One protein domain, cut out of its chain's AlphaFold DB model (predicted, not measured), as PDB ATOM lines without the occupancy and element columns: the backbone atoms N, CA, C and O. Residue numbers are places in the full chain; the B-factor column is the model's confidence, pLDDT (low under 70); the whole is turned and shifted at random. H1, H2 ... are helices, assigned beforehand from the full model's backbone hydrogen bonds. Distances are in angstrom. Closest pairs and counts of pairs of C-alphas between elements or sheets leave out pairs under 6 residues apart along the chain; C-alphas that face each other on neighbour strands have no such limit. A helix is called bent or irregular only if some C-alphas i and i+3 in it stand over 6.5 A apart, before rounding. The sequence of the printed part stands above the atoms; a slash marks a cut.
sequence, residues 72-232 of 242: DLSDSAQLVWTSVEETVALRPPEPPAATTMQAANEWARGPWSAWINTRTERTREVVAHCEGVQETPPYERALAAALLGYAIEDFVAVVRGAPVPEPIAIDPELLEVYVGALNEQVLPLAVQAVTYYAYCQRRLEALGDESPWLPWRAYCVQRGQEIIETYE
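This is residues 72 to 232 of the 242 residues of an uncharacterized protein of Polyangiaceae bacterium (UniProt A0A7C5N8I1). This is a long up-and-down bundle with helix H3 in its middle: H1 and H2b pack on one side of H3, H5b and H6 on the other. The two longest helices, H2 and H5, are bent, and their first arms, H2a and H5a, run with the tiny H4 at one end of the long axis. The printed part has 161 residues with six named helices, in the order H1 to H6, and no named strand; its class is all helix. It is only just compact, close to loose, with a radius of gyration of the C-alphas of 18.1 A, and elongated, spanning 54 by 29 by 20 A.

Start at H5, residues 172 to 205, the longest helix and, with H3, residues 138 to 160, the hub: each touches 3 other helices, bent ones taken whole. By its hydrogen bonds H5 was assigned as one helix, but it is bent: C-alphas 185 and 188 are 7.2 A apart, and the arms H5a, residues 172 to 185, and H5b, residues 188 to 205, stand at a steep tilt of 53 degrees. H5b touches H3, opposite ways at a shallow tilt of 25 degrees; look at Ala 142 and Cys 200, whose C-alphas are closest at 4.0 A. H5a touches H3 with residues 179 to 183 alone, closest at the C-alphas of Arg 160 and Leu 182, 6.5 A. H6, residues 214 to 230, makes a helical hairpin with H5b, the closest C-alphas being those of Tyr 197 and Cys 220, 4.8 A. H2, residues 101 to 129, was also assigned as one helix by its hydrogen bonds but is bent, C-alphas 108 and 111 being 6.7 A apart; its arms H2a, residues 101 to 108, and H2b, residues 111 to 129, stand at 31 degrees, a shallow tilt. H2b and H3 form a helical hairpin, closest at the C-alphas of Val 126 and Leu 148, 7.2 A. H1, residues 75 to 89, touches H3, the same way at a shallow tilt of 12 degrees, with the C-alphas of Val 84 and Ala 151 closest at 6.2 A. H1 also touches H2b, opposite ways, with the C-alphas of Val 80 and His 129 closest at 5.8 A. H4, residues 166 to 169, and H5a touch only at the corner, closest at the C-alphas of Ile 168 and Leu 175, 5.3 A. H1 and H6 are apart. In H1, H2a, H2b, H3, H5a, H5b and H6 every O i to N i+4 pair is within hydrogen-bond range; H4 is too short for such a pair.

Find C-alpha 75 at (304.456, 255.652, 487.918), where H1 begins; it runs 20.9 A. H2b measures 27.1 A and H3 33.0 A. H5a starts at C-alpha 172, (277.506, 251.726, 445.315), and runs 20.0 A; H5b runs 25.7 A. H6 spans 24.4 A, ending at C-alpha 230, (293.809, 247.233, 456.141).

The C-alphas farthest apart are those of Gln 102 and Glu 210, 57.0 A. The link from H1 to H2 is long, with 11 residues. The printed part has no cut, and no printed residue is under 70 in pLDDT.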
ATOM      1  N   ASP A  72     304.441 247.107 489.609       95.56
ATOM      2  CA  ASP A  72     305.907 247.096 489.559       95.56
ATOM      3  C   ASP A  72     306.464 247.960 488.410       95.56
ATOM      4  O   ASP A  72     307.678 248.135 488.297       95.56
ATOM      5  N   LEU A  73     305.598 248.492 487.537       95.56
ATOM      6  CA  LEU A  73     305.987 249.461 486.511       95.56
ATOM      7  C   LEU A  73     306.221 250.837 487.140       95.56
ATOM      8  O   LEU A  73     305.631 251.169 488.170       95.56
ATOM      9  N   SER A  74     307.008 251.686 486.473       96.88
ATOM     10  CA  SER A  74     307.127 253.090 486.884       96.88
ATOM     11  C   SER A  74     305.770 253.804 486.943       96.88
ATOM     12  O   SER A  74     304.851 253.494 486.177       96.88
ATOM     13  N   ASP A  75     305.663 254.821 487.803       96.75
ATOM     14  CA  ASP A  75     304.456 255.652 487.918       96.75
ATOM     15  C   ASP A  75     304.036 256.244 486.562       96.75
ATOM     16  O   ASP A  75     302.853 256.254 486.224       96.75
ATOM     17  N   SER A  76     305.007 256.663 485.743       96.81
ATOM     18  CA  SER A  76     304.766 257.164 484.386       96.81
ATOM     19  C   SER A  76     304.122 256.107 483.484       96.81
ATOM     20  O   SER A  76     303.158 256.398 482.776       96.81
ATOM     21  N   ALA A  77     304.613 254.865 483.512       96.56
ATOM     22  CA  ALA A  77     304.047 253.779 482.713       96.56
ATOM     23  C   ALA A  77     302.652 253.369 483.211       96.56
ATOM     24  O   ALA A  77     301.750 253.121 482.406       96.56
ATOM     25  N   GLN A  78     302.439 253.350 484.531       96.25
ATOM     26  CA  GLN A  78     301.123 253.104 485.124       96.25
ATOM     27  C   GLN A  78     300.109 254.192 484.755       96.25
ATOM     28  O   GLN A  78     298.944 253.875 484.492       96.25
ATOM     29  N   LEU A  79     300.548 255.452 484.712       96.25
ATOM     30  CA  LEU A  79     299.731 256.582 484.288       96.25
ATOM     31  C   LEU A  79     299.321 256.437 482.822       96.25
ATOM     32  O   LEU A  79     298.126 256.433 482.549       96.25
ATOM     33  N   VAL A  80     300.273 256.208 481.905       97.00
ATOM     34  CA  VAL A  80     299.972 255.978 480.477       97.00
ATOM     35  C   VAL A  80     298.944 254.861 480.306       97.00
ATOM     36  O   VAL A  80     297.967 255.031 479.581       97.00
ATOM     37  N   TRP A  81     299.126 253.737 481.003       96.00
ATOM     38  CA  TRP A  81     298.187 252.620 480.928       96.00
ATOM     39  C   TRP A  81     296.781 253.027 481.375       96.00
ATOM     40  O   TRP A  81     295.810 252.786 480.659       96.00
ATOM     41  N   THR A  82     296.667 253.666 482.540       95.44
ATOM     42  CA  THR A  82     295.373 254.108 483.086       95.44
ATOM     43  C   THR A  82     294.687 255.084 482.140       95.44
ATOM     44  O   THR A  82     293.516 254.907 481.815       95.44
ATOM     45  N   SER A  83     295.430 256.063 481.626       96.31
ATOM     46  CA  SER A  83     294.896 257.049 480.694       96.31
ATOM     47  C   SER A  83     294.440 256.410 479.382       96.31
ATOM     48  O   SER A  83     293.405 256.805 478.852       96.31
ATOM     49  N   VAL A  84     295.140 255.393 478.866       96.81
ATOM     50  CA  VAL A  84     294.690 254.635 477.683       96.81
ATOM     51  C   VAL A  84     293.396 253.875 477.965       96.81
ATOM     52  O   VAL A  84     292.469 253.955 477.161       96.81
ATOM     53  N   GLU A  85     293.296 253.183 479.100       95.38
ATOM     54  CA  GLU A  85     292.070 252.485 479.516       95.38
ATOM     55  C   GLU A  85     290.874 253.438 479.600       95.38
ATOM     56  O   GLU A  85     289.816 253.163 479.033       95.38
ATOM     57  N   GLU A  86     291.046 254.580 480.262       95.38
ATOM     58  CA  GLU A  86     290.013 255.612 480.381       95.38
ATOM     59  C   GLU A  86     289.632 256.198 479.020       95.38
ATOM     60  O   GLU A  86     288.453 256.399 478.732       95.38
ATOM     61  N   THR A  87     290.622 256.423 478.158       96.25
ATOM     62  CA  THR A  87     290.417 256.964 476.814       96.25
ATOM     63  C   THR A  87     289.632 255.988 475.933       96.25
ATOM     64  O   THR A  87     288.690 256.394 475.256       96.25
ATOM     65  N   VAL A  88     289.973 254.698 475.950       95.56
ATOM     66  CA  VAL A  88     289.278 253.638 475.191       95.56
ATOM     67  C   VAL A  88     287.888 253.351 475.772       95.56
ATOM     68  O   VAL A  88     286.963 252.983 475.045       95.56
ATOM     69  N   ALA A  89     287.692 253.562 477.075       95.44
ATOM     70  CA  ALA A  89     286.384 253.443 477.707       95.44
ATOM     71  C   ALA A  89     285.382 254.520 477.242       95.44
ATOM     72  O   ALA A  89     284.175 254.334 477.421       95.44
ATOM     73  N   LEU A  90     285.840 255.611 476.610       95.19
ATOM     74  CA  LEU A  90     284.967 256.607 475.984       95.19
ATOM     75  C   LEU A  90     284.299 256.036 474.729       95.19
ATOM     76  O   LEU A  90     284.800 256.170 473.611       95.19
ATOM     77  N   ARG A  91     283.126 255.430 474.908       94.31
ATOM     78  CA  ARG A  91     282.334 254.892 473.799       94.31
ATOM     79  C   ARG A  91     281.705 256.001 472.950       94.31
ATOM     80  O   ARG A  91     281.310 257.032 473.501       94.31
ATOM     81  N   PRO A  92     281.609 255.798 471.623       96.25
ATOM     82  CA  PRO A  92     280.883 256.716 470.761       96.25
ATOM     83  C   PRO A  92     279.398 256.770 471.149       96.25
ATOM     84  O   PRO A  92     278.878 255.816 471.734       96.25
ATOM     85  N   PRO A  93     278.691 257.861 470.816       97.00
ATOM     86  CA  PRO A  93     277.245 257.916 470.977       97.00
ATOM     87  C   PRO A  93     276.555 256.879 470.084       97.00
ATOM     88  O   PRO A  93     277.002 256.621 468.966       97.00
ATOM     89  N   GLU A  94     275.421 256.356 470.552       96.94
ATOM     90  CA  GLU A  94     274.578 255.461 469.755       96.94
ATOM     91  C   GLU A  94     274.194 256.113 468.414       96.94
ATOM     92  O   GLU A  94     273.847 257.305 468.394       96.94
ATOM     93  N   PRO A  95     274.244 255.369 467.295       94.50
ATOM     94  CA  PRO A  95     273.752 255.838 466.006       94.50
ATOM     95  C   PRO A  95     272.282 256.285 466.070       94.50
ATOM     96  O   PRO A  95     271.503 255.783 466.887       94.50
ATOM     97  N   PRO A  96     271.850 257.203 465.188       94.75
ATOM     98  CA  PRO A  96     270.446 257.574 465.117       94.75
ATOM     99  C   PRO A  96     269.597 256.367 464.690       94.75
ATOM    100  O   PRO A  96     269.955 255.642 463.766       94.75
ATOM    101  N   ALA A  97     268.431 256.188 465.315       94.25
ATOM    102  CA  ALA A  97     267.504 255.108 464.954       94.25
ATOM    103  C   ALA A  97     266.971 255.231 463.512       94.25
ATOM    104  O   ALA A  97     266.638 254.231 462.882       94.25
ATOM    105  N   ALA A  98     266.871 256.459 462.994       94.44
ATOM    106  CA  ALA A  98     266.492 256.716 461.612       94.44
ATOM    107  C   ALA A  98     267.728 256.726 460.701       94.44
ATOM    108  O   ALA A  98     268.692 257.442 460.961       94.44
ATOM    109  N   THR A  99     267.653 256.011 459.579       92.00
ATOM    110  CA  THR A  99     268.721 255.865 458.571       92.00
ATOM    111  C   THR A  99     268.756 256.998 457.537       92.00
ATOM    112  O   THR A  99     269.457 256.919 456.527       92.00
ATOM    113  N   THR A 100     267.994 258.071 457.759       94.31
ATOM    114  CA  THR A 100     267.889 259.182 456.810       94.31
ATOM    115  C   THR A 100     269.147 260.054 456.817       94.31
ATOM    116  O   THR A 100     269.828 260.196 457.833       94.31
ATOM    117  N   MET A 101     269.413 260.731 455.693       93.56
ATOM    118  CA  MET A 101     270.505 261.712 455.599       93.56
ATOM    119  C   MET A 101     270.406 262.810 456.664       93.56
ATOM    120  O   MET A 101     271.422 263.250 457.196       93.56
ATOM    121  N   GLN A 102     269.191 263.269 456.979       94.94
ATOM    122  CA  GLN A 102     268.992 264.315 457.979       94.94
ATOM    123  C   GLN A 102     269.406 263.840 459.375       94.94
ATOM    124  O   GLN A 102     270.191 264.524 460.031       94.94
ATOM    125  N   ALA A 103     268.930 262.663 459.795       95.06
ATOM    126  CA  ALA A 103     269.229 262.115 461.114       95.06
ATOM    127  C   ALA A 103     270.733 261.854 461.290       95.06
ATOM    128  O   ALA A 103     271.316 262.241 462.303       95.06
ATOM    129  N   ALA A 104     271.385 261.293 460.267       94.12
ATOM    130  CA  ALA A 104     272.831 261.095 460.271       94.12
ATOM    131  C   ALA A 104     273.606 262.421 460.362       94.12
ATOM    132  O   ALA A 104     274.536 262.540 461.157       94.12
ATOM    133  N   ASN A 105     273.195 263.452 459.615       94.50
ATOM    134  CA  ASN A 105     273.843 264.767 459.647       94.50
ATOM    135  C   ASN A 105     273.663 265.502 460.982       94.50
ATOM    136  O   ASN A 105     274.527 266.290 461.371       94.50
ATOM    137  N   GLU A 106     272.524 265.339 461.653       96.62
ATOM    138  CA  GLU A 106     272.278 265.912 462.982       96.62
ATOM    139  C   GLU A 106     273.108 265.197 464.053       96.62
ATOM    140  O   GLU A 106     273.793 265.859 464.836       96.62
ATOM    141  N   TRP A 107     273.135 263.862 464.028       97.06
ATOM    142  CA  TRP A 107     273.978 263.052 464.911       97.06
ATOM    143  C   TRP A 107     275.469 263.381 464.749       97.06
ATOM    144  O   TRP A 107     276.164 263.629 465.735       97.06
ATOM    145  N   ALA A 108     275.934 263.472 463.501       95.69
ATOM    146  CA  ALA A 108     277.314 263.788 463.160       95.69
ATOM    147  C   ALA A 108     277.773 265.142 463.713       95.69
ATOM    148  O   ALA A 108     278.831 265.246 464.331       95.69
ATOM    149  N   ARG A 109     276.964 266.189 463.501       96.81
ATOM    150  CA  ARG A 109     277.285 267.563 463.922       96.81
ATOM    151  C   ARG A 109     277.132 267.788 465.423       96.81
ATOM    152  O   ARG A 109     277.728 268.726 465.942       96.81
ATOM    153  N   GLY A 110     276.320 266.978 466.098       97.38
ATOM    154  CA  GLY A 110     276.076 267.079 467.531       97.38
ATOM    155  C   GLY A 110     276.919 266.081 468.329       97.38
ATOM    156  O   GLY A 110     278.120 266.303 468.510       97.38
ATOM    157  N   PRO A 111     276.303 265.002 468.844       97.81
ATOM    158  CA  PRO A 111     276.943 264.100 469.799       97.81
ATOM    159  C   PRO A 111     278.214 263.431 469.262       97.81
ATOM    160  O   PRO A 111     279.162 263.249 470.021       97.81
ATOM    161  N   TRP A 112     278.271 263.091 467.971       97.38
ATOM    162  CA  TRP A 112     279.451 262.448 467.388       97.38
ATOM    163  C   TRP A 112     280.663 263.382 467.336       97.38
ATOM    164  O   TRP A 112     281.738 263.018 467.804       97.38
ATOM    165  N   SER A 113     280.485 264.610 466.837       97.62
ATOM    166  CA  SER A 113     281.536 265.637 466.838       97.62
ATOM    167  C   SER A 113     282.034 265.940 468.255       97.62
ATOM    168  O   SER A 113     283.241 266.015 468.490       97.62
ATOM    169  N   ALA A 114     281.123 266.030 469.231       98.12
ATOM    170  CA  ALA A 114     281.495 266.195 470.634       98.12
ATOM    171  C   ALA A 114     282.372 265.033 471.134       98.12
ATOM    172  O   ALA A 114     283.425 265.276 471.723       98.12
ATOM    173  N   TRP A 115     281.985 263.787 470.840       98.00
ATOM    174  CA  TRP A 115     282.776 262.608 471.192       98.00
ATOM    175  C   TRP A 115     284.150 262.595 470.508       98.00
ATOM    176  O   TRP A 115     285.145 262.384 471.197       98.00
ATOM    177  N   ILE A 116     284.239 262.897 469.205       97.81
ATOM    178  CA  ILE A 116     285.517 263.002 468.475       97.81
ATOM    179  C   ILE A 116     286.451 263.999 469.160       97.81
ATOM    180  O   ILE A 116     287.625 263.691 469.381       97.81
ATOM    181  N   ASN A 117     285.947 265.182 469.516       97.75
ATOM    182  CA  ASN A 117     286.752 266.221 470.154       97.75
ATOM    183  C   ASN A 117     287.276 265.757 471.516       97.75
ATOM    184  O   ASN A 117     288.471 265.873 471.786       97.75
ATOM    185  N   THR A 118     286.413 265.166 472.347       98.00
ATOM    186  CA  THR A 118     286.823 264.616 473.644       98.00
ATOM    187  C   THR A 118     287.829 263.478 473.483       98.00
ATOM    188  O   THR A 118     288.854 263.475 474.160       98.00
ATOM    189  N   ARG A 119     287.583 262.529 472.573       97.81
ATOM    190  CA  ARG A 119     288.472 261.383 472.330       97.81
ATOM    191  C   ARG A 119     289.837 261.825 471.811       97.81
ATOM    192  O   ARG A 119     290.853 261.274 472.233       97.81
ATOM    193  N   THR A 120     289.867 262.837 470.948       97.00
ATOM    194  CA  THR A 120     291.106 263.440 470.442       97.00
ATOM    195  C   THR A 120     291.891 264.093 471.573       97.00
ATOM    196  O   THR A 120     293.084 263.835 471.704       97.00
ATOM    197  N   GLU A 121     291.233 264.887 472.420       97.69
ATOM    198  CA  GLU A 121     291.904 265.566 473.531       97.69
ATOM    199  C   GLU A 121     292.488 264.576 474.540       97.69
ATOM    200  O   GLU A 121     293.673 264.645 474.852       97.69
ATOM    201  N   ARG A 122     291.716 263.560 474.939       97.50
ATOM    202  CA  ARG A 122     292.222 262.482 475.801       97.50
ATOM    203  C   ARG A 122     293.412 261.745 475.196       97.50
ATOM    204  O   ARG A 122     294.363 261.417 475.893       97.50
ATOM    205  N   THR A 123     293.402 261.533 473.883       97.62
ATOM    206  CA  THR A 123     294.541 260.907 473.199       97.62
ATOM    207  C   THR A 123     295.781 261.808 473.244       97.62
ATOM    208  O   THR A 123     296.882 261.302 473.445       97.62
ATOM    209  N   ARG A 124     295.633 263.136 473.124       97.06
ATOM    210  CA  ARG A 124     296.751 264.085 473.295       97.06
ATOM    211  C   ARG A 124     297.302 264.080 474.719       97.06
ATOM    212  O   ARG A 124     298.517 264.114 474.883       97.06
ATOM    213  N   GLU A 125     296.440 263.989 475.729       97.25
ATOM    214  CA  GLU A 125     296.861 263.845 477.130       97.25
ATOM    215  C   GLU A 125     297.706 262.575 477.328       97.25
ATOM    216  O   GLU A 125     298.782 262.637 477.922       97.25
ATOM    217  N   VAL A 126     297.294 261.438 476.746       97.25
ATOM    218  CA  VAL A 126     298.098 260.200 476.758       97.25
ATOM    219  C   VAL A 126     299.465 260.417 476.101       97.25
ATOM    220  O   VAL A 126     300.475 259.983 476.652       97.25
ATOM    221  N   VAL A 127     299.524 261.096 474.947       96.75
ATOM    222  CA  VAL A 127     300.800 261.419 474.281       96.75
ATOM    223  C   VAL A 127     301.707 262.235 475.206       96.75
ATOM    224  O   VAL A 127     302.889 261.921 475.309       96.75
ATOM    225  N   ALA A 128     301.164 263.228 475.912       96.12
ATOM    226  CA  ALA A 128     301.930 264.013 476.878       96.12
ATOM    227  C   ALA A 128     302.441 263.145 478.042       96.12
ATOM    228  O   ALA A 128     303.591 263.266 478.458       96.12
ATOM    229  N   HIS A 129     301.642 262.195 478.537       95.19
ATOM    230  CA  HIS A 129     302.100 261.242 479.557       95.19
ATOM    231  C   HIS A 129     303.235 260.331 479.062       95.19
ATOM    232  O   HIS A 129     304.096 259.943 479.856       95.19
ATOM    233  N   CYS A 130     303.306 260.048 477.758       95.44
ATOM    234  CA  CYS A 130     304.413 259.293 477.165       95.44
ATOM    235  C   CYS A 130     305.767 260.037 477.200       95.44
ATOM    236  O   CYS A 130     306.809 259.415 476.976       95.44
ATOM    237  N   GLU A 131     305.803 261.336 477.505       94.00
ATOM    238  CA  GLU A 131     307.061 262.051 477.767       94.00
ATOM    239  C   GLU A 131     307.708 261.552 479.067       94.00
ATOM    240  O   GLU A 131     308.917 261.325 479.124       94.00
ATOM    241  N   GLY A 132     306.892 261.259 480.085       92.00
ATOM    242  CA  GLY A 132     307.352 260.771 481.386       92.00
ATOM    243  C   GLY A 132     307.959 259.368 481.362       92.00
ATOM    244  O   GLY A 132     308.605 258.975 482.334       92.00
ATOM    245  N   VAL A 133     307.771 258.602 480.279       94.50
ATOM    246  CA  VAL A 133     308.375 257.268 480.120       94.50
ATOM    247  C   VAL A 133     309.694 257.286 479.343       94.50
ATOM    248  O   VAL A 133     310.335 256.250 479.228       94.50
ATOM    249  N   GLN A 134     310.152 258.418 478.796       92.50
ATOM    250  CA  GLN A 134     311.377 258.411 477.974       92.50
ATOM    251  C   GLN A 134     312.631 257.998 478.764       92.50
ATOM    252  O   GLN A 134     313.518 257.347 478.209       92.50
ATOM    253  N   GLU A 135     312.652 258.253 480.070       91.69
ATOM    254  CA  GLU A 135     313.758 257.902 480.971       91.69
ATOM    255  C   GLU A 135     313.620 256.509 481.617       91.69
ATOM    256  O   GLU A 135     314.466 256.099 482.412       91.69
ATOM    257  N   THR A 136     312.567 255.752 481.292       94.44
ATOM    258  CA  THR A 136     312.308 254.435 481.898       94.44
ATOM    259  C   THR A 136     313.008 253.305 481.125       94.44
ATOM    260  O   THR A 136     313.588 253.529 480.049       94.44
ATOM    261  N   PRO A 137     313.029 252.062 481.647       95.88
ATOM    262  CA  PRO A 137     313.613 250.934 480.930       95.88
ATOM    263  C   PRO A 137     312.992 250.720 479.535       95.88
ATOM    264  O   PRO A 137     311.812 251.009 479.323       95.88
ATOM    265  N   PRO A 138     313.741 250.155 478.563       94.56
ATOM    266  CA  PRO A 138     313.270 250.004 477.183       94.56
ATOM    267  C   PRO A 138     311.918 249.296 477.027       94.56
ATOM    268  O   PRO A 138     311.161 249.647 476.123       94.56
ATOM    269  N   TYR A 139     311.610 248.329 477.896       95.50
ATOM    270  CA  TYR A 139     310.347 247.596 477.846       95.50
ATOM    271  C   TYR A 139     309.139 248.462 478.228       95.50
ATOM    272  O   TYR A 139     308.077 248.297 477.637       95.50
ATOM    273  N   GLU A 140     309.282 249.427 479.142       97.19
ATOM    274  CA  GLU A 140     308.188 250.333 479.515       97.19
ATOM    275  C   GLU A 140     307.918 251.364 478.421       97.19
ATOM    276  O   GLU A 140     306.765 251.658 478.113       97.19
ATOM    277  N   ARG A 141     308.973 251.860 477.762       97.19
ATOM    278  CA  ARG A 141     308.827 252.695 476.561       97.19
ATOM    279  C   ARG A 141     308.116 251.953 475.437       97.19
ATOM    280  O   ARG A 141     307.267 252.527 474.758       97.19
ATOM    281  N   ALA A 142     308.465 250.682 475.231       97.12
ATOM    282  CA  ALA A 142     307.806 249.840 474.241       97.12
ATOM    283  C   ALA A 142     306.331 249.606 474.588       97.12
ATOM    284  O   ALA A 142     305.473 249.740 473.719       97.12
ATOM    285  N   LEU A 143     306.044 249.315 475.859       97.19
ATOM    286  CA  LEU A 143     304.698 249.147 476.393       97.19
ATOM    287  C   LEU A 143     303.843 250.404 476.182       97.19
ATOM    288  O   LEU A 143     302.753 250.317 475.625       97.19
ATOM    289  N   ALA A 144     304.350 251.577 476.568       97.69
ATOM    290  CA  ALA A 144     303.661 252.852 476.385       97.69
ATOM    291  C   ALA A 144     303.357 253.136 474.906       97.69
ATOM    292  O   ALA A 144     302.238 253.515 474.565       97.69
ATOM    293  N   ALA A 145     304.324 252.883 474.015       98.00
ATOM    294  CA  ALA A 145     304.111 253.008 472.576       98.00
ATOM    295  C   ALA A 145     303.026 252.040 472.078       98.00
ATOM    296  O   ALA A 145     302.126 252.454 471.357       98.00
ATOM    297  N   ALA A 146     303.054 250.773 472.493       98.31
ATOM    298  CA  ALA A 146     302.051 249.785 472.100       98.31
ATOM    299  C   ALA A 146     300.633 250.163 472.565       98.31
ATOM    300  O   ALA A 146     299.681 250.044 471.796       98.31
ATOM    301  N   LEU A 147     300.495 250.648 473.803       98.00
ATOM    302  CA  LEU A 147     299.221 251.097 474.371       98.00
ATOM    303  C   LEU A 147     298.671 252.326 473.635       98.00
ATOM    304  O   LEU A 147     297.482 252.380 473.326       98.00
ATOM    305  N   LEU A 148     299.530 253.293 473.306       98.00
ATOM    306  CA  LEU A 148     299.137 254.456 472.512       98.00
ATOM    307  C   LEU A 148     298.780 254.072 471.067       98.00
ATOM    308  O   LEU A 148     297.783 254.559 470.536       98.00
ATOM    309  N   GLY A 149     299.544 253.162 470.452       97.88
ATOM    310  CA  GLY A 149     299.227 252.584 469.144       97.88
ATOM    311  C   GLY A 149     297.833 251.960 469.131       97.88
ATOM    312  O   GLY A 149     297.028 252.287 468.261       97.88
ATOM    313  N   TYR A 150     297.510 251.171 470.159       98.25
ATOM    314  CA  TYR A 150     296.178 250.599 470.345       98.25
ATOM    315  C   TYR A 150     295.095 251.668 470.529       98.25
ATOM    316  O   TYR A 150     294.044 251.598 469.897       98.25
ATOM    317  N   ALA A 151     295.333 252.685 471.362       97.75
ATOM    318  CA  ALA A 151     294.355 253.745 471.594       97.75
ATOM    319  C   ALA A 151     294.011 254.519 470.311       97.75
ATOM    320  O   ALA A 151     292.861 254.930 470.136       97.75
ATOM    321  N   ILE A 152     294.989 254.738 469.429       98.25
ATOM    322  CA  ILE A 152     294.779 255.393 468.132       98.25
ATOM    323  C   ILE A 152     294.072 254.443 467.163       98.25
ATOM    324  O   ILE A 152     293.124 254.850 466.496       98.25
ATOM    325  N   GLU A 153     294.488 253.180 467.117       98.00
ATOM    326  CA  GLU A 153     293.855 252.143 466.302       98.00
ATOM    327  C   GLU A 153     292.363 251.972 466.631       98.00
ATOM    328  O   GLU A 153     291.533 252.001 465.724       98.00
ATOM    329  N   ASP A 154     292.011 251.858 467.914       97.62
ATOM    330  CA  ASP A 154     290.624 251.786 468.391       97.62
ATOM    331  C   ASP A 154     289.810 252.998 467.922       97.62
ATOM    332  O   ASP A 154     288.718 252.850 467.372       97.62
ATOM    333  N   PHE A 155     290.370 254.205 468.054       97.69
ATOM    334  CA  PHE A 155     289.703 255.424 467.604       97.69
ATOM    335  C   PHE A 155     289.433 255.399 466.095       97.69
ATOM    336  O   PHE A 155     288.318 255.670 465.646       97.69
ATOM    337  N   VAL A 156     290.440 255.022 465.315       97.44
ATOM    338  CA  VAL A 156     290.352 254.909 463.861       97.44
ATOM    339  C   VAL A 156     289.323 253.853 463.431       97.44
ATOM    340  O   VAL A 156     288.527 254.104 462.520       97.44
ATOM    341  N   ALA A 157     289.293 252.697 464.100       96.19
ATOM    342  CA  ALA A 157     288.320 251.639 463.843       96.19
ATOM    343  C   ALA A 157     286.884 252.109 464.122       96.19
ATOM    344  O   ALA A 157     285.991 251.882 463.303       96.19
ATOM    345  N   VAL A 158     286.667 252.833 465.225       96.56
ATOM    346  CA  VAL A 158     285.356 253.407 465.562       96.56
ATOM    347  C   VAL A 158     284.912 254.438 464.524       96.56
ATOM    348  O   VAL A 158     283.759 254.406 464.101       96.56
ATOM    349  N   VAL A 159     285.805 255.324 464.063       96.00
ATOM    350  CA  VAL A 159     285.459 256.330 463.042       96.00
ATOM    351  C   VAL A 159     285.065 255.680 461.714       96.00
ATOM    352  O   VAL A 159     284.101 256.115 461.087       96.00
ATOM    353  N   ARG A 160     285.742 254.604 461.299       94.50
ATOM    354  CA  ARG A 160     285.349 253.836 460.102       94.50
ATOM    355  C   ARG A 160     284.044 253.071 460.264       94.50
ATOM    356  O   ARG A 160     283.367 252.828 459.271       94.50
ATOM    357  N   GLY A 161     283.695 252.710 461.494       93.38
ATOM    358  CA  GLY A 161     282.416 252.100 461.842       93.38
ATOM    359  C   GLY A 161     281.254 253.091 461.957       93.38
ATOM    360  O   GLY A 161     280.168 252.680 462.365       93.38
ATOM    361  N   ALA A 162     281.454 254.377 461.643       93.06
ATOM    362  CA  ALA A 162     280.384 255.368 461.680       93.06
ATOM    363  C   ALA A 162     279.199 254.953 460.775       93.06
ATOM    364  O   ALA A 162     279.404 254.391 459.695       93.06
ATOM    365  N   PRO A 163     277.949 255.221 461.195       92.81
ATOM    366  CA  PRO A 163     276.764 254.793 460.465       92.81
ATOM    367  C   PRO A 163     276.698 255.440 459.078       92.81
ATOM    368  O   PRO A 163     276.765 256.663 458.941       92.81
ATOM    369  N   VAL A 164     276.484 254.611 458.056       94.38
ATOM    370  CA  VAL A 164     276.250 255.068 456.684       94.38
ATOM    371  C   VAL A 164     274.751 255.335 456.491       94.38
ATOM    372  O   VAL A 164     273.943 254.431 456.719       94.38
ATOM    373  N   PRO A 165     274.344 256.538 456.055       94.38
ATOM    374  CA  PRO A 165     272.951 256.820 455.721       94.38
ATOM    375  C   PRO A 165     272.434 255.897 454.612       94.38
ATOM    376  O   PRO A 165     273.135 255.647 453.633       94.38
ATOM    377  N   GLU A 166     271.178 255.463 454.699       95.88
ATOM    378  CA  GLU A 166     270.580 254.526 453.737       95.88
ATOM    379  C   GLU A 166     270.662 255.004 452.277       95.88
ATOM    380  O   GLU A 166     271.056 254.198 451.437       95.88
ATOM    381  N   PRO A 167     270.417 256.290 451.941       95.44
ATOM    382  CA  PRO A 167     270.569 256.757 450.561       95.44
ATOM    383  C   PRO A 167     271.991 256.622 449.999       95.44
ATOM    384  O   PRO A 167     272.141 256.515 448.789       95.44
ATOM    385  N   ILE A 168     273.018 256.637 450.859       96.38
ATOM    386  CA  ILE A 168     274.412 256.375 450.470       96.38
ATOM    387  C   ILE A 168     274.643 254.864 450.388       96.38
ATOM    388  O   ILE A 168     275.235 254.392 449.431       96.38
ATOM    389  N   ALA A 169     274.145 254.096 451.360       96.69
ATOM    390  CA  ALA A 169     274.365 252.653 451.433       96.69
ATOM    391  C   ALA A 169     273.778 251.870 450.242       96.69
ATOM    392  O   ALA A 169     274.339 250.846 449.855       96.69
ATOM    393  N   ILE A 170     272.661 252.326 449.660       97.69
ATOM    394  CA  ILE A 170     272.017 251.662 448.511       97.69
ATOM    395  C   ILE A 170     272.632 252.027 447.153       97.69
ATOM    396  O   ILE A 170     272.315 251.377 446.157       97.69
ATOM    397  N   ASP A 171     273.467 253.064 447.095       98.19
ATOM    398  CA  ASP A 171     274.133 253.528 445.878       98.19
ATOM    399  C   ASP A 171     275.631 253.185 445.965       98.19
ATOM    400  O   ASP A 171     276.363 253.836 446.714       98.19
ATOM    401  N   PRO A 172     276.117 252.172 445.220       97.75
ATOM    402  CA  PRO A 172     277.506 251.726 445.315       97.75
ATOM    403  C   PRO A 172     278.542 252.813 445.006       97.75
ATOM    404  O   PRO A 172     279.596 252.825 445.634       97.75
ATOM    405  N   GLU A 173     278.248 253.732 444.080       97.69
ATOM    406  CA  GLU A 173     279.164 254.822 443.717       97.69
ATOM    407  C   GLU A 173     279.265 255.829 444.869       97.69
ATOM    408  O   GLU A 173     280.359 256.247 445.255       97.69
ATOM    409  N   LEU A 174     278.128 256.192 445.474       96.81
ATOM    410  CA  LEU A 174     278.125 257.082 446.636       96.81
ATOM    411  C   LEU A 174     278.755 256.427 447.864       96.81
ATOM    412  O   LEU A 174     279.463 257.108 448.610       96.81
ATOM    413  N   LEU A 175     278.514 255.133 448.077       96.50
ATOM    414  CA  LEU A 175     279.120 254.373 449.163       96.50
ATOM    415  C   LEU A 175     280.644 254.343 449.035       96.50
ATOM    416  O   LEU A 175     281.336 254.601 450.019       96.50
ATOM    417  N   GLU A 176     281.166 254.083 447.835       96.62
ATOM    418  CA  GLU A 176     282.604 254.090 447.560       96.62
ATOM    419  C   GLU A 176     283.226 255.457 447.871       96.62
ATOM    420  O   GLU A 176     284.198 255.532 448.622       96.62
ATOM    421  N   VAL A 177     282.624 256.550 447.385       96.38
ATOM    422  CA  VAL A 177     283.105 257.916 447.665       96.38
ATOM    423  C   VAL A 177     283.053 258.234 449.162       96.38
ATOM    424  O   VAL A 177     283.978 258.844 449.695       96.38
ATOM    425  N   TYR A 178     281.990 257.823 449.855       93.38
ATOM    426  CA  TYR A 178     281.833 258.058 451.289       93.38
ATOM    427  C   TYR A 178     282.900 257.321 452.111       93.38
ATOM    428  O   TYR A 178     283.566 257.932 452.950       93.38
ATOM    429  N   VAL A 179     283.100 256.027 451.851       94.38
ATOM    430  CA  VAL A 179     284.115 255.212 452.536       94.38
ATOM    431  C   VAL A 179     285.523 255.696 452.196       94.38
ATOM    432  O   VAL A 179     286.358 255.790 453.093       94.38
ATOM    433  N   GLY A 180     285.776 256.059 450.935       94.31
ATOM    434  CA  GLY A 180     287.038 256.658 450.503       94.31
ATOM    435  C   GLY A 180     287.357 257.930 451.285       94.31
ATOM    436  O   GLY A 180     288.426 258.028 451.885       94.31
ATOM    437  N   ALA A 181     286.394 258.848 451.392       94.50
ATOM    438  CA  ALA A 181     286.558 260.071 452.170       94.50
ATOM    439  C   ALA A 181     286.829 259.788 453.657       94.50
ATOM    440  O   ALA A 181     287.718 260.403 454.238       94.50
ATOM    441  N   LEU A 182     286.110 258.848 454.287       93.31
ATOM    442  CA  LEU A 182     286.379 258.468 455.681       93.31
ATOM    443  C   LEU A 182     287.785 257.886 455.860       93.31
ATOM    444  O   LEU A 182     288.485 258.265 456.799       93.31
ATOM    445  N   ASN A 183     288.205 256.996 454.958       93.94
ATOM    446  CA  ASN A 183     289.533 256.388 454.994       93.94
ATOM    447  C   ASN A 183     290.635 257.447 454.862       93.94
ATOM    448  O   ASN A 183     291.572 257.431 455.656       93.94
ATOM    449  N   GLU A 184     290.503 258.394 453.930       94.50
ATOM    450  CA  GLU A 184     291.454 259.499 453.757       94.50
ATOM    451  C   GLU A 184     291.611 260.342 455.032       94.50
ATOM    452  O   GLU A 184     292.727 260.721 455.383       94.50
ATOM    453  N   GLN A 185     290.517 260.597 455.759       94.06
ATOM    454  CA  GLN A 185     290.561 261.391 456.994       94.06
ATOM    455  C   GLN A 185     291.296 260.682 458.137       94.06
ATOM    456  O   GLN A 185     291.993 261.330 458.917       94.06
ATOM    457  N   VAL A 186     291.149 259.360 458.258       96.06
ATOM    458  CA  VAL A 186     291.773 258.591 459.351       96.06
ATOM    459  C   VAL A 186     293.152 258.041 458.997       96.06
ATOM    460  O   VAL A 186     293.872 257.591 459.888       96.06
ATOM    461  N   LEU A 187     293.550 258.092 457.724       96.19
ATOM    462  CA  LEU A 187     294.826 257.561 457.246       96.19
ATOM    463  C   LEU A 187     296.044 258.092 458.029       96.19
ATOM    464  O   LEU A 187     296.877 257.273 458.424       96.19
ATOM    465  N   PRO A 188     296.165 259.401 458.341       96.56
ATOM    466  CA  PRO A 188     297.302 259.898 459.120       96.56
ATOM    467  C   PRO A 188     297.389 259.274 460.520       96.56
ATOM    468  O   PRO A 188     298.483 259.006 461.015       96.56
ATOM    469  N   LEU A 189     296.241 258.995 461.142       96.62
ATOM    470  CA  LEU A 189     296.171 258.347 462.452       96.62
ATOM    471  C   LEU A 189     296.534 256.860 462.360       96.62
ATOM    472  O   LEU A 189     297.265 256.359 463.209       96.62
ATOM    473  N   ALA A 190     296.103 256.164 461.305       96.94
ATOM    474  CA  ALA A 190     296.511 254.781 461.052       96.94
ATOM    475  C   ALA A 190     298.039 254.663 460.877       96.94
ATOM    476  O   ALA A 190     298.676 253.813 461.500       96.94
ATOM    477  N   VAL A 191     298.650 255.573 460.110       97.12
ATOM    478  CA  VAL A 191     300.116 255.663 459.964       97.12
ATOM    479  C   VAL A 191     300.795 255.923 461.312       97.12
ATOM    480  O   VAL A 191     301.830 255.323 461.624       97.12
ATOM    481  N   GLN A 192     300.212 256.786 462.142       96.81
ATOM    482  CA  GLN A 192     300.730 257.065 463.476       96.81
ATOM    483  C   GLN A 192     300.670 255.827 464.388       96.81
ATOM    484  O   GLN A 192     301.661 255.514 465.049       96.81
ATOM    485  N   ALA A 193     299.564 255.075 464.383       97.88
ATOM    486  CA  ALA A 193     299.440 253.825 465.136       97.88
ATOM    487  C   ALA A 193     300.516 252.803 464.724       97.88
ATOM    488  O   ALA A 193     301.221 252.267 465.581       97.88
ATOM    489  N   VAL A 194     300.726 252.608 463.416       97.94
ATOM    490  CA  VAL A 194     301.799 251.744 462.881       97.94
ATOM    491  C   VAL A 194     303.176 252.210 463.345       97.94
ATOM    492  O   VAL A 194     304.013 251.389 463.718       97.94
ATOM    493  N   THR A 195     303.415 253.521 463.376       97.25
ATOM    494  CA  THR A 195     304.689 254.089 463.839       97.25
ATOM    495  C   THR A 195     304.965 253.733 465.302       97.25
ATOM    496  O   THR A 195     306.086 253.346 465.642       97.25
ATOM    497  N   TYR A 196     303.950 253.795 466.167       98.12
ATOM    498  CA  TYR A 196     304.082 253.391 467.566       98.12
ATOM    499  C   TYR A 196     304.291 251.883 467.733       98.12
ATOM    500  O   TYR A 196     305.151 251.468 468.515       98.12
ATOM    501  N   TYR A 197     303.594 251.052 466.955       98.38
ATOM    502  CA  TYR A 197     303.832 249.608 466.954       98.38
ATOM    503  C   TYR A 197     305.243 249.245 466.467       98.38
ATOM    504  O   TYR A 197     305.925 248.441 467.103       98.38
ATOM    505  N   ALA A 198     305.746 249.906 465.423       97.00
ATOM    506  CA  ALA A 198     307.121 249.736 464.955       97.00
ATOM    507  C   ALA A 198     308.155 250.215 465.990       97.00
ATOM    508  O   ALA A 198     309.232 249.627 466.133       97.00
ATOM    509  N   TYR A 199     307.855 251.278 466.745       96.56
ATOM    510  CA  TYR A 199     308.685 251.697 467.874       96.56
ATOM    511  C   TYR A 199     308.733 250.618 468.965       96.56
ATOM    512  O   TYR A 199     309.825 250.229 469.380       96.56
ATOM    513  N   CYS A 200     307.576 250.090 469.378       97.50
ATOM    514  CA  CYS A 200     307.480 248.980 470.329       97.50
ATOM    515  C   CYS A 200     308.317 247.774 469.875       97.50
ATOM    516  O   CYS A 200     309.176 247.301 470.622       97.50
ATOM    517  N   GLN A 201     308.124 247.321 468.632       96.81
ATOM    518  CA  GLN A 201     308.850 246.187 468.062       96.81
ATOM    519  C   GLN A 201     310.368 246.378 468.161       96.81
ATOM    520  O   GLN A 201     311.050 245.511 468.705       96.81
ATOM    521  N   ARG A 202     310.895 247.510 467.674       96.00
ATOM    522  CA  ARG A 202     312.343 247.787 467.659       96.00
ATOM    523  C   ARG A 202     312.943 247.821 469.062       96.00
ATOM    524  O   ARG A 202     314.049 247.333 469.278       96.00
ATOM    525  N   ARG A 203     312.224 248.389 470.035       95.19
ATOM    526  CA  ARG A 203     312.692 248.451 471.427       95.19
ATOM    527  C   ARG A 203     312.736 247.078 472.088       95.19
ATOM    528  O   ARG A 203     313.667 246.823 472.846       95.19
ATOM    529  N   LEU A 204     311.771 246.207 471.800       95.94
ATOM    530  CA  LEU A 204     311.733 244.855 472.364       95.94
ATOM    531  C   LEU A 204     312.665 243.880 471.645       95.94
ATOM    532  O   LEU A 204     313.195 242.979 472.284       95.94
ATOM    533  N   GLU A 205     312.916 244.072 470.351       94.44
ATOM    534  CA  GLU A 205     313.909 243.300 469.596       94.44
ATOM    535  C   GLU A 205     315.307 243.387 470.221       94.44
ATOM    536  O   GLU A 205     315.994 242.377 470.343       94.44
ATOM    537  N   ALA A 206     315.688 244.565 470.724       92.31
ATOM    538  CA  ALA A 206     316.964 244.768 471.407       92.31
ATOM    539  C   ALA A 206     317.115 243.971 472.722       92.31
ATOM    540  O   ALA A 206     318.226 243.860 473.236       92.31
ATOM    541  N   LEU A 207     316.024 243.426 473.276       92.31
ATOM    542  CA  LEU A 207     316.049 242.607 474.494       92.31
ATOM    543  C   LEU A 207     316.338 241.122 474.216       92.31
ATOM    544  O   LEU A 207     316.573 240.370 475.160       92.31
ATOM    545  N   GLY A 208     316.339 240.704 472.945       92.62
ATOM    546  CA  GLY A 208     316.563 239.320 472.528       92.62
ATOM    547  C   GLY A 208     315.330 238.416 472.648       92.62
ATOM    548  O   GLY A 208     314.333 238.755 473.287       92.62
ATOM    549  N   ASP A 209     315.407 237.245 472.014       92.38
ATOM    550  CA  ASP A 209     314.267 236.325 471.867       92.38
ATOM    551  C   ASP A 209     313.921 235.556 473.157       92.38
ATOM    552  O   ASP A 209     312.792 235.108 473.320       92.38
ATOM    553  N   GLU A 210     314.849 235.484 474.115       93.12
ATOM    554  CA  GLU A 210     314.629 234.888 475.446       93.12
ATOM    555  C   GLU A 210     313.953 235.861 476.435       93.12
ATOM    556  O   GLU A 210     313.738 235.541 477.606       93.12
ATOM    557  N   SER A 211     313.639 237.084 475.995       94.00
ATOM    558  CA  SER A 211     313.004 238.097 476.835       94.00
ATOM    559  C   SER A 211     311.568 237.698 477.197       94.00
ATOM    560  O   SER A 211     310.786 237.337 476.312       94.00
ATOM    561  N   PRO A 212     311.131 237.879 478.459       95.00
ATOM    562  CA  PRO A 212     309.739 237.639 478.839       95.00
ATOM    563  C   PRO A 212     308.761 238.621 478.161       95.00
ATOM    564  O   PRO A 212     307.549 238.423 478.208       95.00
ATOM    565  N   TRP A 213     309.272 239.660 477.490       95.44
ATOM    566  CA  TRP A 213     308.496 240.618 476.697       95.44
ATOM    567  C   TRP A 213     308.251 240.174 475.246       95.44
ATOM    568  O   TRP A 213     307.650 240.922 474.472       95.44
ATOM    569  N   LEU A 214     308.672 238.967 474.854       93.94
ATOM    570  CA  LEU A 214     308.439 238.426 473.512       93.94
ATOM    571  C   LEU A 214     306.956 238.473 473.068       93.94
ATOM    572  O   LEU A 214     306.715 238.875 471.927       93.94
ATOM    573  N   PRO A 215     305.949 238.173 473.923       95.38
ATOM    574  CA  PRO A 215     304.542 238.296 473.533       95.38
ATOM    575  C   PRO A 215     304.140 239.717 473.122       95.38
ATOM    576  O   PRO A 215     303.356 239.891 472.193       95.38
ATOM    577  N   TRP A 216     304.715 240.741 473.762       96.50
ATOM    578  CA  TRP A 216     304.483 242.139 473.395       96.50
ATOM    579  C   TRP A 216     305.128 242.497 472.057       96.50
ATOM    580  O   TRP A 216     304.514 243.196 471.255       96.50
ATOM    581  N   ARG A 217     306.329 241.978 471.767       96.31
ATOM    582  CA  ARG A 217     306.959 242.160 470.450       96.31
ATOM    583  C   ARG A 217     306.095 241.544 469.352       96.31
ATOM    584  O   ARG A 217     305.828 242.214 468.360       96.31
ATOM    585  N   ALA A 218     305.631 240.307 469.549       95.69
ATOM    586  CA  ALA A 218     304.751 239.618 468.608       95.69
ATOM    587  C   ALA A 218     303.433 240.380 468.395       95.69
ATOM    588  O   ALA A 218     303.027 240.590 467.255       95.69
ATOM    589  N   TYR A 219     302.820 240.868 469.478       97.25
ATOM    590  CA  TYR A 219     301.632 241.717 469.419       97.25
ATOM    591  C   TYR A 219     301.865 242.976 468.571       97.25
ATOM    592  O   TYR A 219     301.100 243.236 467.648       97.25
ATOM    593  N   CYS A 220     302.941 243.726 468.826       97.56
ATOM    594  CA  CYS A 220     303.242 244.951 468.082       97.56
ATOM    595  C   CYS A 220     303.489 244.685 466.588       97.56
ATOM    596  O   CYS A 220     303.009 245.445 465.750       97.56
ATOM    597  N   VAL A 221     304.176 243.589 466.242       96.94
ATOM    598  CA  VAL A 221     304.354 243.162 464.841       96.94
ATOM    599  C   VAL A 221     303.002 242.875 464.195       96.94
ATOM    600  O   VAL A 221     302.696 243.437 463.146       96.94
ATOM    601  N   GLN A 222     302.184 242.039 464.837       97.25
ATOM    602  CA  GLN A 222     300.896 241.620 464.300       97.25
ATOM    603  C   GLN A 222     299.956 242.814 464.099       97.25
ATOM    604  O   GLN A 222     299.447 243.007 463.000       97.25
ATOM    605  N   ARG A 223     299.749 243.651 465.127       97.69
ATOM    606  CA  ARG A 223     298.850 244.814 465.018       97.69
ATOM    607  C   ARG A 223     299.325 245.801 463.955       97.69
ATOM    608  O   ARG A 223     298.522 246.279 463.161       97.69
ATOM    609  N   GLY A 224     300.630 246.080 463.907       97.00
ATOM    610  CA  GLY A 224     301.206 246.950 462.883       97.00
ATOM    611  C   GLY A 224     300.946 246.430 461.464       97.00
ATOM    612  O   GLY A 224     300.553 247.206 460.597       97.00
ATOM    613  N   GLN A 225     301.114 245.123 461.241       97.00
ATOM    614  CA  GLN A 225     300.837 244.477 459.953       97.00
ATOM    615  C   GLN A 225     299.354 244.529 459.582       97.00
ATOM    616  O   GLN A 225     299.037 244.917 458.463       97.00
ATOM    617  N   GLU A 226     298.451 244.231 460.519       96.81
ATOM    618  CA  GLU A 226     297.006 244.292 460.266       96.81
ATOM    619  C   GLU A 226     296.560 245.692 459.812       96.81
ATOM    620  O   GLU A 226     295.764 245.815 458.880       96.81
ATOM    621  N   ILE A 227     297.098 246.761 460.415       96.62
ATOM    622  CA  ILE A 227     296.802 248.134 459.980       96.62
ATOM    623  C   ILE A 227     297.407 248.406 458.598       96.62
ATOM    624  O   ILE A 227     296.728 248.970 457.742       96.62
ATOM    625  N   ILE A 228     298.656 248.002 458.350       96.12
ATOM    626  CA  ILE A 228     299.296 248.166 457.035       96.12
ATOM    627  C   ILE A 228     298.458 247.507 455.935       96.12
ATOM    628  O   ILE A 228     298.205 248.141 454.915       96.12
ATOM    629  N   GLU A 229     297.991 246.278 456.153       95.25
ATOM    630  CA  GLU A 229     297.142 245.546 455.209       95.25
ATOM    631  C   GLU A 229     295.779 246.222 455.037       95.25
ATOM    632  O   GLU A 229     295.328 246.441 453.917       95.25
ATOM    633  N   THR A 230     295.145 246.619 456.142       94.44
ATOM    634  CA  THR A 230     293.809 247.233 456.141       94.44
ATOM    635  C   THR A 230     293.760 248.574 455.403       94.44
ATOM    636  O   THR A 230     292.721 248.922 454.839       94.44
ATOM    637  N   TYR A 231     294.849 249.343 455.441       93.19
ATOM    638  CA  TYR A 231     294.956 250.669 454.819       93.19
ATOM    639  C   TYR A 231     295.842 250.688 453.574       93.19
ATOM    640  O   TYR A 231     296.125 251.769 453.061       93.19
ATOM    641  N   GLU A 232     296.305 249.521 453.123       93.00
ATOM    642  CA  GLU A 232     297.229 249.377 451.991       93.00
ATOM    643  C   GLU A 232     298.439 250.323 452.105       93.00
ATOM    644  O   GLU A 232     298.899 250.932 451.134       93.00
TER     645      GLU A 232